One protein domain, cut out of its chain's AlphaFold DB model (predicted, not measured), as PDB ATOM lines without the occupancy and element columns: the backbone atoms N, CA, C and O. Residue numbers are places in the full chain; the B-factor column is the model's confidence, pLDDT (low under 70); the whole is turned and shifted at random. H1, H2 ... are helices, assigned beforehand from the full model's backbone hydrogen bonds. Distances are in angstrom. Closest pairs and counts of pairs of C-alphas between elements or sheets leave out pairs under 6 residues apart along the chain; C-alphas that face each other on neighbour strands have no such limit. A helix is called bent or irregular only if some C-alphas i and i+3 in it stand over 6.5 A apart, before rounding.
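This is residues 9 to 108 of the 130 residues of an uncharacterized protein of Rhodobacteraceae bacterium 2376 (UniProt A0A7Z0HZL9). A long helical arm, H2a, runs out to a small head of helices at its far end, while at its other end H1 turns off nearly square to it and makes an L-shaped corner. In the head, H2b folds back from the end of H2a, H3 packs on H2b, and H4 crosses the last part of H2a; residues 9 to 52, with H1 and residues 25 to 52 of H2, stand free of this body. The printed part has 100 residues with four named helices in the order H1, H2, H3, H4 and no named strand, and its class is all helix. The whole is extended, with a radius of gyration of the C-alphas of 23.3 A, and elongated, with spans of 62 by 32 by 24 A.

The printed part opens with H1, residues 9 to 23, which starts at C-alpha 9 at (57.655, 92.584, 24.439) and measures 21.6 A from first to last C-alpha. After Asp 24 comes H2, residues 25 to 77, assigned as one helix by its hydrogen bonds but bent, for C-alphas 63 and 66 are 9.2 A apart. Its first arm, H2a, holds residues 25 to 63 and covers 57.3 A, ending at C-alpha 63 at (80.101, 45.464, 55.691). Its second arm, H2b, holds residues 66 to 77 over 15.7 A and is irregular, with C-alphas 72 and 75 at 6.9 A. H3 is short, residues 85 to 90, 8.8 A long. H4, residues 94 to 107, is 19.4 A long and ends at C-alpha 107 at (77.076, 46.705, 62.081); it is only just irregular, with C-alphas 102 and 105 at 7.0 A.

H1 touches no helix. It is close to H2a but not clearly touching, with the closest C-alphas, those of Ala 21 and Trp 27, 6.4 A apart, and their lines are about perpendicular at 80 degrees. At the other end of H2a, its residues 54 to 63 alone touch H4, with 25 pairs of C-alphas within 8 A. The closest C-alphas there are those of Ala 62 and Ala 100, 4.5 A apart, and the two run the same way at a steep tilt of 65 degrees. H2a and H2b only just touch, with 3 pairs of C-alphas within 8 A, and they touch only at the corner. Their closest C-alphas are those of Leu 61 and Tyr 69, 5.7 A apart, and they run opposite ways at a steep tilt of 48 degrees. H2b and H3 form a helical hairpin: residues 73 to 77 alone of H2b touch H3, and the closest C-alphas, those of Val 77 and Ala 87, are 5.9 A apart. They run opposite ways at a shallow tilt of 33 degrees, only just short of steep. H2a and H3 are near each other, with 5 pairs of C-alphas within 10 A. H4 is apart from H2b and from H3. Each O i to N i+4 pair is within hydrogen-bond range in H1 and H3; the figures are 33 of 35 in H2a, 6 of 8 in H2b and 8 of 10 in H4.

The two C-alphas farthest apart are those of Phe 9 and Pro 105, at 66.7 A. Without the residues that stand free, the body has 56 residues spanning 36 by 18 by 15 A. The printed part has no cut. The links from H1 to H2 and from H3 to H4 are tight, and the link from H2 to H3, of 7 residues, is short. The mean pLDDT of the printed part is 81.2; residues 31 to 32, 34 to 36, 82 and 108 are under 70.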
ATOM      1  N   PHE A   9      57.914  91.522  23.467       92.81
ATOM      2  CA  PHE A   9      57.655  92.584  24.439       92.81
ATOM      3  C   PHE A   9      58.194  92.234  25.837       92.81
ATOM      4  O   PHE A   9      58.883  93.052  26.449       92.81
ATOM      5  N   LEU A  10      57.954  91.010  26.321       91.88
ATOM      6  CA  LEU A  10      58.458  90.541  27.617       91.88
ATOM      7  C   LEU A  10      59.989  90.531  27.670       91.88
ATOM      8  O   LEU A  10      60.567  91.009  28.646       91.88
ATOM      9  N   GLN A  11      60.656  90.078  26.607       91.44
ATOM     10  CA  GLN A  11      62.117  90.112  26.516       91.44
ATOM     11  C   GLN A  11      62.669  91.545  26.535       91.44
ATOM     12  O   GLN A  11      63.660  91.815  27.221       91.44
ATOM     13  N   ARG A  12      62.025  92.486  25.828       89.81
ATOM     14  CA  ARG A  12      62.415  93.909  25.854       89.81
ATOM     15  C   ARG A  12      62.232  94.509  27.246       89.81
ATOM     16  O   ARG A  12      63.160  95.135  27.757       89.81
ATOM     17  N   ARG A  13      61.085  94.263  27.887       93.38
ATOM     18  CA  ARG A  13      60.796  94.725  29.251       93.38
ATOM     19  C   ARG A  13      61.799  94.164  30.257       93.38
ATOM     20  O   ARG A  13      62.346  94.926  31.046       93.38
ATOM     21  N   ALA A  14      62.109  92.869  30.189       87.69
ATOM     22  CA  ALA A  14      63.099  92.236  31.059       87.69
ATOM     23  C   ALA A  14      64.495  92.861  30.894       87.69
ATOM     24  O   ALA A  14      65.193  93.098  31.877       87.69
ATOM     25  N   ARG A  15      64.892  93.193  29.659       88.69
ATOM     26  CA  ARG A  15      66.181  93.841  29.379       88.69
ATOM     27  C   ARG A  15      66.254  95.259  29.952       88.69
ATOM     28  O   ARG A  15      67.296  95.636  30.479       88.69
ATOM     29  N   ILE A  16      65.165  96.024  29.870       90.00
ATOM     30  CA  ILE A  16      65.072  97.377  30.441       90.00
ATOM     31  C   ILE A  16      65.109  97.309  31.970       90.00
ATOM     32  O   ILE A  16      65.934  97.976  32.586       90.00
ATOM     33  N   LEU A  17      64.296  96.439  32.577       86.94
ATOM     34  CA  LEU A  17      64.282  96.244  34.029       86.94
ATOM     35  C   LEU A  17      65.648  95.796  34.558       86.94
ATOM     36  O   LEU A  17      66.106  96.319  35.565       86.94
ATOM     37  N   LYS A  18      66.348  94.899  33.850       83.19
ATOM     38  CA  LYS A  18      67.705  94.475  34.220       83.19
ATOM     39  C   LYS A  18      68.708  95.632  34.189       83.19
ATOM     40  O   LYS A  18      69.571  95.696  35.057       83.19
ATOM     41  N   LYS A  19      68.608  96.538  33.210       86.06
ATOM     42  CA  LYS A  19      69.464  97.734  33.136       86.06
ATOM     43  C   LYS A  19      69.172  98.715  34.272       86.06
ATOM     44  O   LYS A  19      70.116  99.220  34.862       86.06
ATOM     45  N   HIS A  20      67.899  98.936  34.603       85.25
ATOM     46  CA  HIS A  20      67.521  99.787  35.734       85.25
ATOM     47  C   HIS A  20      67.962  99.194  37.074       85.25
ATOM     48  O   HIS A  20      68.588  99.894  37.857       85.25
ATOM     49  N   ALA A  21      67.742  97.896  37.294       78.62
ATOM     50  CA  ALA A  21      68.201  97.213  38.502       78.62
ATOM     51  C   ALA A  21      69.734  97.228  38.637       78.62
ATOM     52  O   ALA A  21      70.258  97.315  39.737       78.62
ATOM     53  N   ALA A  22      70.483  97.173  37.529       77.25
ATOM     54  CA  ALA A  22      71.944  97.258  37.570       77.25
ATOM     55  C   ALA A  22      72.470  98.648  37.976       77.25
ATOM     56  O   ALA A  22      73.589  98.740  38.476       77.25
ATOM     57  N   LEU A  23      71.687  99.709  37.761       82.50
ATOM     58  CA  LEU A  23      72.026 101.086  38.137       82.50
ATOM     59  C   LEU A  23      71.567 101.444  39.556       82.50
ATOM     60  O   LEU A  23      71.942 102.499  40.060       82.50
ATOM     61  N   ASP A  24      70.776 100.580  40.191       84.25
ATOM     62  CA  ASP A  24      70.269 100.787  41.540       84.25
ATOM     63  C   ASP A  24      71.349 100.424  42.587       84.25
ATOM     64  O   ASP A  24      71.786  99.265  42.650       84.25
ATOM     65  N   PRO A  25      71.824 101.389  43.398       80.44
ATOM     66  CA  PRO A  25      72.854 101.140  44.404       80.44
ATOM     67  C   PRO A  25      72.383 100.192  45.518       80.44
ATOM     68  O   PRO A  25      73.200  99.426  46.033       80.44
ATOM     69  N   GLU A  26      71.086 100.171  45.854       81.75
ATOM     70  CA  GLU A  26      70.544  99.250  46.862       81.75
ATOM     71  C   GLU A  26      70.585  97.805  46.357       81.75
ATOM     72  O   GLU A  26      70.976  96.886  47.082       81.75
ATOM     73  N   TRP A  27      70.288  97.600  45.071       74.88
ATOM     74  CA  TRP A  27      70.397  96.292  44.429       74.88
ATOM     75  C   TRP A  27      71.845  95.781  44.397       74.88
ATOM     76  O   TRP A  27      72.096  94.591  44.612       74.88
ATOM     77  N   GLN A  28      72.820  96.668  44.173       76.81
ATOM     78  CA  GLN A  28      74.240  96.311  44.223       76.81
ATOM     79  C   GLN A  28      74.707  95.957  45.643       76.81
ATOM     80  O   GLN A  28      75.449  94.983  45.811       76.81
ATOM     81  N   ALA A  29      74.258  96.699  46.662       76.88
ATOM     82  CA  ALA A  29      74.541  96.401  48.067       76.88
ATOM     83  C   ALA A  29      73.963  95.033  48.471       76.88
ATOM     84  O   ALA A  29      74.682  94.168  48.975       76.88
ATOM     85  N   PHE A  30      72.708  94.781  48.106       71.38
ATOM     86  CA  PHE A  30      72.027  93.517  48.361       71.38
ATOM     87  C   PHE A  30      72.693  92.321  47.661       71.38
ATOM     88  O   PHE A  30      72.824  91.235  48.232       71.38
ATOM     89  N   GLN A  31      73.172  92.495  46.422       69.06
ATOM     90  CA  GLN A  31      73.935  91.444  45.741       69.06
ATOM     91  C   GLN A  31      75.296  91.183  46.391       69.06
ATOM     92  O   GLN A  31      75.731  90.028  46.439       69.06
ATOM     93  N   ARG A  32      75.976  92.222  46.889       69.50
ATOM     94  CA  ARG A  32      77.253  92.077  47.600       69.50
ATOM     95  C   ARG A  32      77.107  91.271  48.886       69.50
ATOM     96  O   ARG A  32      77.958  90.425  49.136       69.50
ATOM     97  N   GLU A  33      76.026  91.456  49.637       72.69
ATOM     98  CA  GLU A  33      75.758  90.683  50.858       72.69
ATOM     99  C   GLU A  33      75.366  89.226  50.578       72.69
ATOM    100  O   GLU A  33      75.728  88.320  51.330       72.69
ATOM    101  N   ARG A  34      74.678  88.953  49.461       65.19
ATOM    102  CA  ARG A  34      74.236  87.590  49.115       65.19
ATOM    103  C   ARG A  34      75.325  86.697  48.525       65.19
ATOM    104  O   ARG A  34      75.265  85.479  48.696       65.19
ATOM    105  N   ARG A  35      76.327  87.267  47.848       62.66
ATOM    106  CA  ARG A  35      77.456  86.510  47.273       62.66
ATOM    107  C   ARG A  35      78.219  85.649  48.296       62.66
ATOM    108  O   ARG A  35      78.388  84.461  48.015       62.66
ATOM    109  N   PRO A  36      78.646  86.159  49.469       63.97
ATOM    110  CA  PRO A  36      79.321  85.327  50.463       63.97
ATOM    111  C   PRO A  36      78.389  84.269  51.069       63.97
ATOM    112  O   PRO A  36      78.849  83.176  51.385       63.97
ATOM    113  N   GLY A  37      77.084  84.548  51.180       70.94
ATOM    114  CA  GLY A  37      76.092  83.574  51.647       70.94
ATOM    115  C   GLY A  37      75.939  82.384  50.698       70.94
ATOM    116  O   GLY A  37      76.006  81.239  51.130       70.94
ATOM    117  N   ALA A  38      75.817  82.641  49.393       77.50
ATOM    118  CA  ALA A  38      75.679  81.585  48.390       77.50
ATOM    119  C   ALA A  38      76.930  80.694  48.289       77.50
ATOM    120  O   ALA A  38      76.811  79.473  48.228       77.50
ATOM    121  N   LEU A  39      78.127  81.290  48.329       82.06
ATOM    122  CA  LEU A  39      79.390  80.544  48.349       82.06
ATOM    123  C   LEU A  39      79.519  79.677  49.604       82.06
ATOM    124  O   LEU A  39      79.881  78.510  49.495       82.06
ATOM    125  N   ARG A  40      79.174  80.206  50.785       84.38
ATOM    126  CA  ARG A  40      79.180  79.425  52.033       84.38
ATOM    127  C   ARG A  40      78.229  78.238  51.972       84.38
ATOM    128  O   ARG A  40      78.619  77.141  52.355       84.38
ATOM    129  N   VAL A  41      77.015  78.440  51.459       86.31
ATOM    130  CA  VAL A  41      76.044  77.353  51.284       86.31
ATOM    131  C   VAL A  41      76.589  76.309  50.313       86.31
ATOM    132  O   VAL A  41      76.583  75.125  50.634       86.31
ATOM    133  N   LEU A  42      77.150  76.727  49.175       87.44
ATOM    134  CA  LEU A  42      77.748  75.803  48.213       87.44
ATOM    135  C   LEU A  42      78.881  74.978  48.842       87.44
ATOM    136  O   LEU A  42      78.873  73.756  48.736       87.44
ATOM    137  N   PHE A  43      79.804  75.625  49.560       89.38
ATOM    138  CA  PHE A  43      80.868  74.934  50.293       89.38
ATOM    139  C   PHE A  43      80.310  73.964  51.338       89.38
ATOM    140  O   PHE A  43      80.775  72.832  51.411       89.38
ATOM    141  N   SER A  44      79.289  74.359  52.105       87.31
ATOM    142  CA  SER A  44      78.675  73.460  53.089       87.31
ATOM    143  C   SER A  44      78.038  72.229  52.447       87.31
ATOM    144  O   SER A  44      78.160  71.138  52.992       87.31
ATOM    145  N   VAL A  45      77.424  72.375  51.269       91.19
ATOM    146  CA  VAL A  45      76.835  71.253  50.531       91.19
ATOM    147  C   VAL A  45      77.930  70.319  50.023       91.19
ATOM    148  O   VAL A  45      77.816  69.110  50.191       91.19
ATOM    149  N   VAL A  46      79.016  70.860  49.462       91.38
ATOM    150  CA  VAL A  46      80.164  70.056  49.007       91.38
ATOM    151  C   VAL A  46      80.793  69.288  50.173       91.38
ATOM    152  O   VAL A  46      81.050  68.095  50.046       91.38
ATOM    153  N   ILE A  47      80.983  69.939  51.325       91.19
ATOM    154  CA  ILE A  47      81.510  69.290  52.532       91.19
ATOM    155  C   ILE A  47      80.552  68.199  53.016       91.19
ATOM    156  O   ILE A  47      80.995  67.086  53.285       91.19
ATOM    157  N   ALA A  48      79.248  68.477  53.090       91.12
ATOM    158  CA  ALA A  48      78.255  67.497  53.521       91.12
ATOM    159  C   ALA A  48      78.234  66.261  52.611       91.12
ATOM    160  O   ALA A  48      78.210  65.137  53.108       91.12
ATOM    161  N   LEU A  49      78.309  66.453  51.289       90.75
ATOM    162  CA  LEU A  49      78.417  65.356  50.327       90.75
ATOM    163  C   LEU A  49      79.727  64.577  50.490       90.75
ATOM    164  O   LEU A  49      79.710  63.351  50.429       90.75
ATOM    165  N   GLY A  50      80.841  65.267  50.746       87.56
ATOM    166  CA  GLY A  50      82.130  64.633  51.028       87.56
ATOM    167  C   GLY A  50      82.090  63.760  52.285       87.56
ATOM    168  O   GLY A  50      82.501  62.605  52.243       87.56
ATOM    169  N   VAL A  51      81.526  64.276  53.381       89.75
ATOM    170  CA  VAL A  51      81.356  63.533  54.641       89.75
ATOM    171  C   VAL A  51      80.427  62.336  54.449       89.75
ATOM    172  O   VAL A  51      80.731  61.243  54.921       89.75
ATOM    173  N   LEU A  52      79.319  62.516  53.728       90.88
ATOM    174  CA  LEU A  52      78.384  61.433  53.437       90.88
ATOM    175  C   LEU A  52      79.037  60.333  52.589       90.88
ATOM    176  O   LEU A  52      78.879  59.154  52.895       90.88
ATOM    177  N   GLY A  53      79.802  60.709  51.559       87.94
ATOM    178  CA  GLY A  53      80.555  59.770  50.728       87.94
ATOM    179  C   GLY A  53      81.619  59.012  51.524       87.94
ATOM    180  O   GLY A  53      81.721  57.793  51.405       87.94
ATOM    181  N   PHE A  54      82.356  59.711  52.389       86.75
ATOM    182  CA  PHE A  54      83.339  59.110  53.293       86.75
ATOM    183  C   PHE A  54      82.692  58.101  54.253       86.75
ATOM    184  O   PHE A  54      83.174  56.978  54.394       86.75
ATOM    185  N   ALA A  55      81.555  58.460  54.858       85.31
ATOM    186  CA  ALA A  55      80.811  57.573  55.744       85.31
ATOM    187  C   ALA A  55      80.267  56.338  55.013       85.31
ATOM    188  O   ALA A  55      80.407  55.221  55.506       85.31
ATOM    189  N   ALA A  56      79.694  56.518  53.819       86.62
ATOM    190  CA  ALA A  56      79.210  55.415  52.995       86.62
ATOM    191  C   ALA A  56      80.346  54.458  52.600       86.62
ATOM    192  O   ALA A  56      80.175  53.243  52.658       86.62
ATOM    193  N   LYS A  57      81.521  54.994  52.253       86.19
ATOM    194  CA  LYS A  57      82.715  54.207  51.927       86.19
ATOM    195  C   LYS A  57      83.209  53.391  53.124       86.19
ATOM    196  O   LYS A  57      83.415  52.191  52.978       86.19
ATOM    197  N   GLY A  58      83.317  54.003  54.305       82.75
ATOM    198  CA  GLY A  58      83.662  53.288  55.540       82.75
ATOM    199  C   GLY A  58      82.638  52.208  55.905       82.75
ATOM    200  O   GLY A  58      83.016  51.114  56.312       82.75
ATOM    201  N   LEU A  59      81.346  52.466  55.689       85.50
ATOM    202  CA  LEU A  59      80.288  51.480  55.918       85.50
ATOM    203  C   LEU A  59      80.374  50.301  54.936       85.50
ATOM    204  O   LEU A  59      80.235  49.154  55.352       85.50
ATOM    205  N   LEU A  60      80.637  50.564  53.651       84.81
ATOM    206  CA  LEU A  60      80.851  49.513  52.653       84.81
ATOM    207  C   LEU A  60      82.080  48.664  52.992       84.81
ATOM    208  O   LEU A  60      81.996  47.442  52.913       84.81
ATOM    209  N   LEU A  61      83.184  49.289  53.416       84.44
ATOM    210  CA  LEU A  61      84.365  48.564  53.894       84.44
ATOM    211  C   LEU A  61      84.046  47.715  55.131       84.44
ATOM    212  O   LEU A  61      84.453  46.560  55.193       84.44
ATOM    213  N   ALA A  62      83.301  48.258  56.095       81.88
ATOM    214  CA  ALA A  62      82.919  47.531  57.305       81.88
ATOM    215  C   ALA A  62      81.999  46.338  57.001       81.88
ATOM    216  O   ALA A  62      82.091  45.310  57.665       81.88
ATOM    217  N   TYR A  63      81.112  46.472  56.010       83.31
ATOM    218  CA  TYR A  63      80.101  45.464  55.691       83.31
ATOM    219  C   TYR A  63      80.576  44.390  54.701       83.31
ATOM    220  O   TYR A  63      80.145  43.242  54.773       83.31
ATOM    221  N   HIS A  64      81.441  44.741  53.751       83.12
ATOM    222  CA  HIS A  64      81.902  43.822  52.705       83.12
ATOM    223  C   HIS A  64      83.373  43.422  52.850       83.12
ATOM    224  O   HIS A  64      83.848  42.559  52.111       83.12
ATOM    225  N   GLY A  65      84.095  44.039  53.786       79.06
ATOM    226  CA  GLY A  65      85.541  43.917  53.871       79.06
ATOM    227  C   GLY A  65      86.258  44.590  52.689       79.06
ATOM    228  O   GLY A  65      85.623  45.112  51.766       79.06
ATOM    229  N   PRO A  66      87.600  44.581  52.697       80.31
ATOM    230  CA  PRO A  66      88.407  45.199  51.644       80.31
ATOM    231  C   PRO A  66      88.199  44.534  50.273       80.31
ATOM    232  O   PRO A  66      88.055  45.233  49.269       80.31
ATOM    233  N   ASP A  67      88.096  43.203  50.232       80.00
ATOM    234  CA  ASP A  67      87.936  42.454  48.980       80.00
ATOM    235  C   ASP A  67      86.553  42.661  48.353       80.00
ATOM    236  O   ASP A  67      86.426  42.844  47.141       80.00
ATOM    237  N   GLY A  68      85.499  42.678  49.174       80.50
ATOM    238  CA  GLY A  68      84.145  42.941  48.697       80.50
ATOM    239  C   GLY A  68      83.959  44.397  48.260       80.50
ATOM    240  O   GLY A  68      83.298  44.655  47.254       80.50
ATOM    241  N   TYR A  69      84.609  45.346  48.943       82.50
ATOM    242  CA  TYR A  69      84.663  46.736  48.492       82.50
ATOM    243  C   TYR A  69      85.303  46.847  47.103       82.50
ATOM    244  O   TYR A  69      84.704  47.438  46.204       82.50
ATOM    245  N   ALA A  70      86.463  46.209  46.897       81.88
ATOM    246  CA  ALA A  70      87.167  46.220  45.619       81.88
ATOM    247  C   ALA A  70      86.295  45.690  44.469       81.88
ATOM    248  O   ALA A  70      86.270  46.300  43.400       81.88
ATOM    249  N   GLN A  71      85.519  44.624  44.693       83.81
ATOM    250  CA  GLN A  71      84.598  44.066  43.693       83.81
ATOM    251  C   GLN A  71      83.450  45.018  43.336       83.81
ATOM    252  O   GLN A  71      83.096  45.140  42.165       83.81
ATOM    253  N   ILE A  72      82.883  45.718  44.323       84.00
ATOM    254  CA  ILE A  72      81.808  46.697  44.102       84.00
ATOM    255  C   ILE A  72      82.339  47.918  43.346       84.00
ATOM    256  O   ILE A  72      81.652  48.469  42.486       84.00
ATOM    257  N   THR A  73      83.567  48.345  43.649       82.62
ATOM    258  CA  THR A  73      84.169  49.523  43.020       82.62
ATOM    259  C   THR A  73      84.834  49.247  41.682       82.62
ATOM    260  O   THR A  73      84.926  50.165  40.875       82.62
ATOM    261  N   ALA A  74      85.257  48.012  41.408       81.38
ATOM    262  CA  ALA A  74      85.900  47.613  40.157       81.38
ATOM    263  C   ALA A  74      85.183  48.121  38.886       81.38
ATOM    264  O   ALA A  74      85.851  48.741  38.055       81.38
ATOM    265  N   PRO A  75      83.850  47.968  38.722       82.81
ATOM    266  CA  PRO A  75      83.156  48.478  37.537       82.81
ATOM    267  C   PRO A  75      83.150  50.012  37.433       82.81
ATOM    268  O   PRO A  75      82.994  50.545  36.340       82.81
ATOM    269  N   LEU A  76      83.331  50.744  38.538       79.19
ATOM    270  CA  LEU A  76      83.353  52.215  38.539       79.19
ATOM    271  C   LEU A  76      84.684  52.791  38.038       79.19
ATOM    272  O   LEU A  76      84.733  53.945  37.611       79.19
ATOM    273  N   VAL A  77      85.759  52.003  38.103       80.88
ATOM    274  CA  VAL A  77      87.123  52.406  37.720       80.88
ATOM    275  C   VAL A  77      87.615  51.742  36.435       80.88
ATOM    276  O   VAL A  77      88.674  52.112  35.943       80.88
ATOM    277  N   GLN A  78      86.848  50.813  35.861       78.31
ATOM    278  CA  GLN A  78      87.264  49.991  34.721       78.31
ATOM    279  C   GLN A  78      87.676  50.803  33.476       78.31
ATOM    280  O   GLN A  78      88.644  50.438  32.814       78.31
ATOM    281  N   ASP A  79      86.999  51.921  33.202       79.00
ATOM    282  CA  ASP A  79      87.285  52.804  32.057       79.00
ATOM    283  C   ASP A  79      88.088  54.064  32.441       79.00
ATOM    284  O   ASP A  79      88.252  54.984  31.636       79.00
ATOM    285  N   GLN A  80      88.566  54.147  33.684       76.81
ATOM    286  CA  GLN A  80      89.312  55.303  34.178       76.81
ATOM    287  C   GLN A  80      90.818  55.014  34.147       76.81
ATOM    288  O   GLN A  80      91.247  53.908  34.480       76.81
ATOM    289  N   PRO A  81      91.659  56.003  33.794       75.62
ATOM    290  CA  PRO A  81      93.098  55.860  33.964       75.62
ATOM    291  C   PRO A  81      93.413  55.616  35.445       75.62
ATOM    292  O   PRO A  81      92.840  56.278  36.312       75.62
ATOM    293  N   ALA A  82      94.341  54.698  35.731       67.50
ATOM    294  CA  ALA A  82      94.714  54.326  37.101       67.50
ATOM    295  C   ALA A  82      95.185  55.529  37.945       67.50
ATOM    296  O   ALA A  82      94.914  55.589  39.141       67.50
ATOM    297  N   ASP A  83      95.794  56.530  37.302       72.94
ATOM    298  CA  ASP A  83      96.247  57.771  37.945       72.94
ATOM    299  C   ASP A  83      95.170  58.874  37.984       72.94
ATOM    300  O   ASP A  83      95.412  59.987  38.456       72.94
ATOM    301  N   GLY A  84      93.970  58.593  37.476       76.50
ATOM    302  CA  GLY A  84      92.864  59.538  37.432       76.50
ATOM    303  C   GLY A  84      92.386  59.935  38.828       76.50
ATOM    304  O   GLY A  84      92.317  59.119  39.744       76.50
ATOM    305  N   ILE A  85      91.972  61.195  38.979       79.25
ATOM    306  CA  ILE A  85      91.434  61.727  40.245       79.25
ATOM    307  C   ILE A  85      90.271  60.860  40.760       79.25
ATOM    308  O   ILE A  85      90.163  60.610  41.956       79.25
ATOM    309  N   PHE A  86      89.429  60.345  39.862       78.00
ATOM    310  CA  PHE A  86      88.336  59.443  40.227       78.00
ATOM    311  C   PHE A  86      88.826  58.102  40.782       78.00
ATOM    312  O   PHE A  86      88.263  57.624  41.764       78.00
ATOM    313  N   ALA A  87      89.886  57.526  40.210       76.75
ATOM    314  CA  ALA A  87      90.477  56.294  40.719       76.75
ATOM    315  C   ALA A  87      91.049  56.496  42.128       76.75
ATOM    316  O   ALA A  87      90.808  55.676  43.009       76.75
ATOM    317  N   GLN A  88      91.696  57.638  42.380       78.06
ATOM    318  CA  GLN A  88      92.219  57.989  43.705       78.06
ATOM    319  C   GLN A  88      91.114  58.220  44.748       78.06
ATOM    320  O   GLN A  88      91.272  57.839  45.903       78.06
ATOM    321  N   ILE A  89      89.982  58.818  44.359       79.69
ATOM    322  CA  ILE A  89      88.842  59.044  45.269       79.69
ATOM    323  C   ILE A  89      88.197  57.712  45.689       79.69
ATOM    324  O   ILE A  89      87.796  57.538  46.847       79.69
ATOM    325  N   VAL A  90      88.081  56.777  44.746       80.44
ATOM    326  CA  VAL A  90      87.439  55.475  44.965       80.44
ATOM    327  C   VAL A  90      88.381  54.488  45.659       80.44
ATOM    328  O   VAL A  90      87.916  53.686  46.463       80.44
ATOM    329  N   ALA A  91      89.691  54.568  45.420       78.38
ATOM    330  CA  ALA A  91      90.673  53.688  46.045       78.38
ATOM    331  C   ALA A  91      90.552  53.699  47.581       78.38
ATOM    332  O   ALA A  91      90.362  54.770  48.161       78.38
ATOM    333  N   PRO A  92      90.639  52.542  48.260       73.06
ATOM    334  CA  PRO A  92      90.541  52.476  49.715       73.06
ATOM    335  C   PRO A  92      91.608  53.365  50.367       73.06
ATOM    336  O   PRO A  92      92.777  53.326  49.988       73.06
ATOM    337  N   ASP A  93      91.195  54.185  51.333       80.75
ATOM    338  CA  ASP A  93      92.068  55.127  52.030       80.75
ATOM    339  C   ASP A  93      92.191  54.748  53.515       80.75
ATOM    340  O   ASP A  93      91.261  54.181  54.096       80.75
ATOM    341  N   PRO A  94      93.329  55.045  54.166       79.25
ATOM    342  CA  PRO A  94      93.555  54.635  55.550       79.25
ATOM    343  C   PRO A  94      92.538  55.250  56.523       79.25
ATOM    344  O   PRO A  94      92.209  54.633  57.533       79.25
ATOM    345  N   ALA A  95      91.998  56.436  56.224       80.31
ATOM    346  CA  ALA A  95      91.009  57.078  57.082       80.31
ATOM    347  C   ALA A  95      89.643  56.373  57.013       80.31
ATOM    348  O   ALA A  95      89.011  56.184  58.056       80.31
ATOM    349  N   THR A  96      89.193  55.930  55.832       78.94
ATOM    350  CA  THR A  96      87.985  55.095  55.729       78.94
ATOM    351  C   THR A  96      88.173  53.710  56.329       78.94
ATOM    352  O   THR A  96      87.213  53.190  56.892       78.94
ATOM    353  N   GLY A  97      89.385  53.149  56.296       77.25
ATOM    354  CA  GLY A  97      89.724  51.925  57.031       77.25
ATOM    355  C   GLY A  97      89.518  52.072  58.543       77.25
ATOM    356  O   GLY A  97      88.797  51.283  59.145       77.25
ATOM    357  N   LEU A  98      90.037  53.149  59.143       82.25
ATOM    358  CA  LEU A  98      89.828  53.444  60.568       82.25
ATOM    359  C   LEU A  98      88.349  53.658  60.916       82.25
ATOM    360  O   LEU A  98      87.882  53.221  61.969       82.25
ATOM    361  N   LEU A  99      87.601  54.331  60.036       79.69
ATOM    362  CA  LEU A  99      86.163  54.501  60.221       79.69
ATOM    363  C   LEU A  99      85.436  53.151  60.154       79.69
ATOM    364  O   LEU A  99      84.554  52.891  60.969       79.69
ATOM    365  N   ALA A 100      85.817  52.290  59.211       79.75
ATOM    366  CA  ALA A 100      85.266  50.951  59.087       79.75
ATOM    367  C   ALA A 100      85.549  50.112  60.340       79.75
ATOM    368  O   ALA A 100      84.630  49.499  60.871       79.75
ATOM    369  N   ASP A 101      86.770  50.161  60.874       79.94
ATOM    370  CA  ASP A 101      87.152  49.468  62.109       79.94
ATOM    371  C   ASP A 101      86.366  49.947  63.334       79.94
ATOM    372  O   ASP A 101      86.030  49.145  64.210       79.94
ATOM    373  N   LEU A 102      86.062  51.247  63.396       82.88
ATOM    374  CA  LEU A 102      85.249  51.838  64.455       82.88
ATOM    375  C   LEU A 102      83.780  51.398  64.362       82.88
ATOM    376  O   LEU A 102      83.125  51.197  65.385       82.88
ATOM    377  N   ILE A 103      83.260  51.270  63.140       81.44
ATOM    378  CA  ILE A 103      81.850  50.978  62.860       81.44
ATOM    379  C   ILE A 103      81.563  49.469  62.871       81.44
ATOM    380  O   ILE A 103      80.489  49.061  63.313       81.44
ATOM    381  N   ALA A 104      82.511  48.630  62.449       75.50
ATOM    382  CA  ALA A 104      82.357  47.179  62.312       75.50
ATOM    383  C   ALA A 104      81.727  46.469  63.535       75.50
ATOM    384  O   ALA A 104      80.827  45.651  63.326       75.50
ATOM    385  N   PRO A 105      82.074  46.802  64.801       77.44
ATOM    386  CA  PRO A 105      81.454  46.187  65.980       77.44
ATOM    387  C   PRO A 105      79.942  46.424  66.095       77.44
ATOM    388  O   PRO A 105      79.244  45.631  66.718       77.44
ATOM    389  N   TYR A 106      79.433  47.511  65.512       77.62
ATOM    390  CA  TYR A 106      78.032  47.929  65.617       77.62
ATOM    391  C   TYR A 106      77.170  47.456  64.445       77.62
ATOM    392  O   TYR A 106      75.948  47.405  64.570       77.62
ATOM    393  N   VAL A 107      77.786  47.112  63.311       72.25
ATOM    394  CA  VAL A 107      77.076  46.705  62.081       72.25
ATOM    395  C   VAL A 107      76.996  45.177  61.948       72.25
ATOM    396  O   VAL A 107      76.339  44.662  61.050       72.25
ATOM    397  N   GLY A 108      77.593  44.431  62.885       60.31
ATOM    398  CA  GLY A 108      77.402  42.982  63.008       60.31
ATOM    399  C   GLY A 108      78.082  42.151  61.917       60.31
ATOM    400  O   GLY A 108      77.723  40.989  61.735       60.31
TER     401      GLY A 108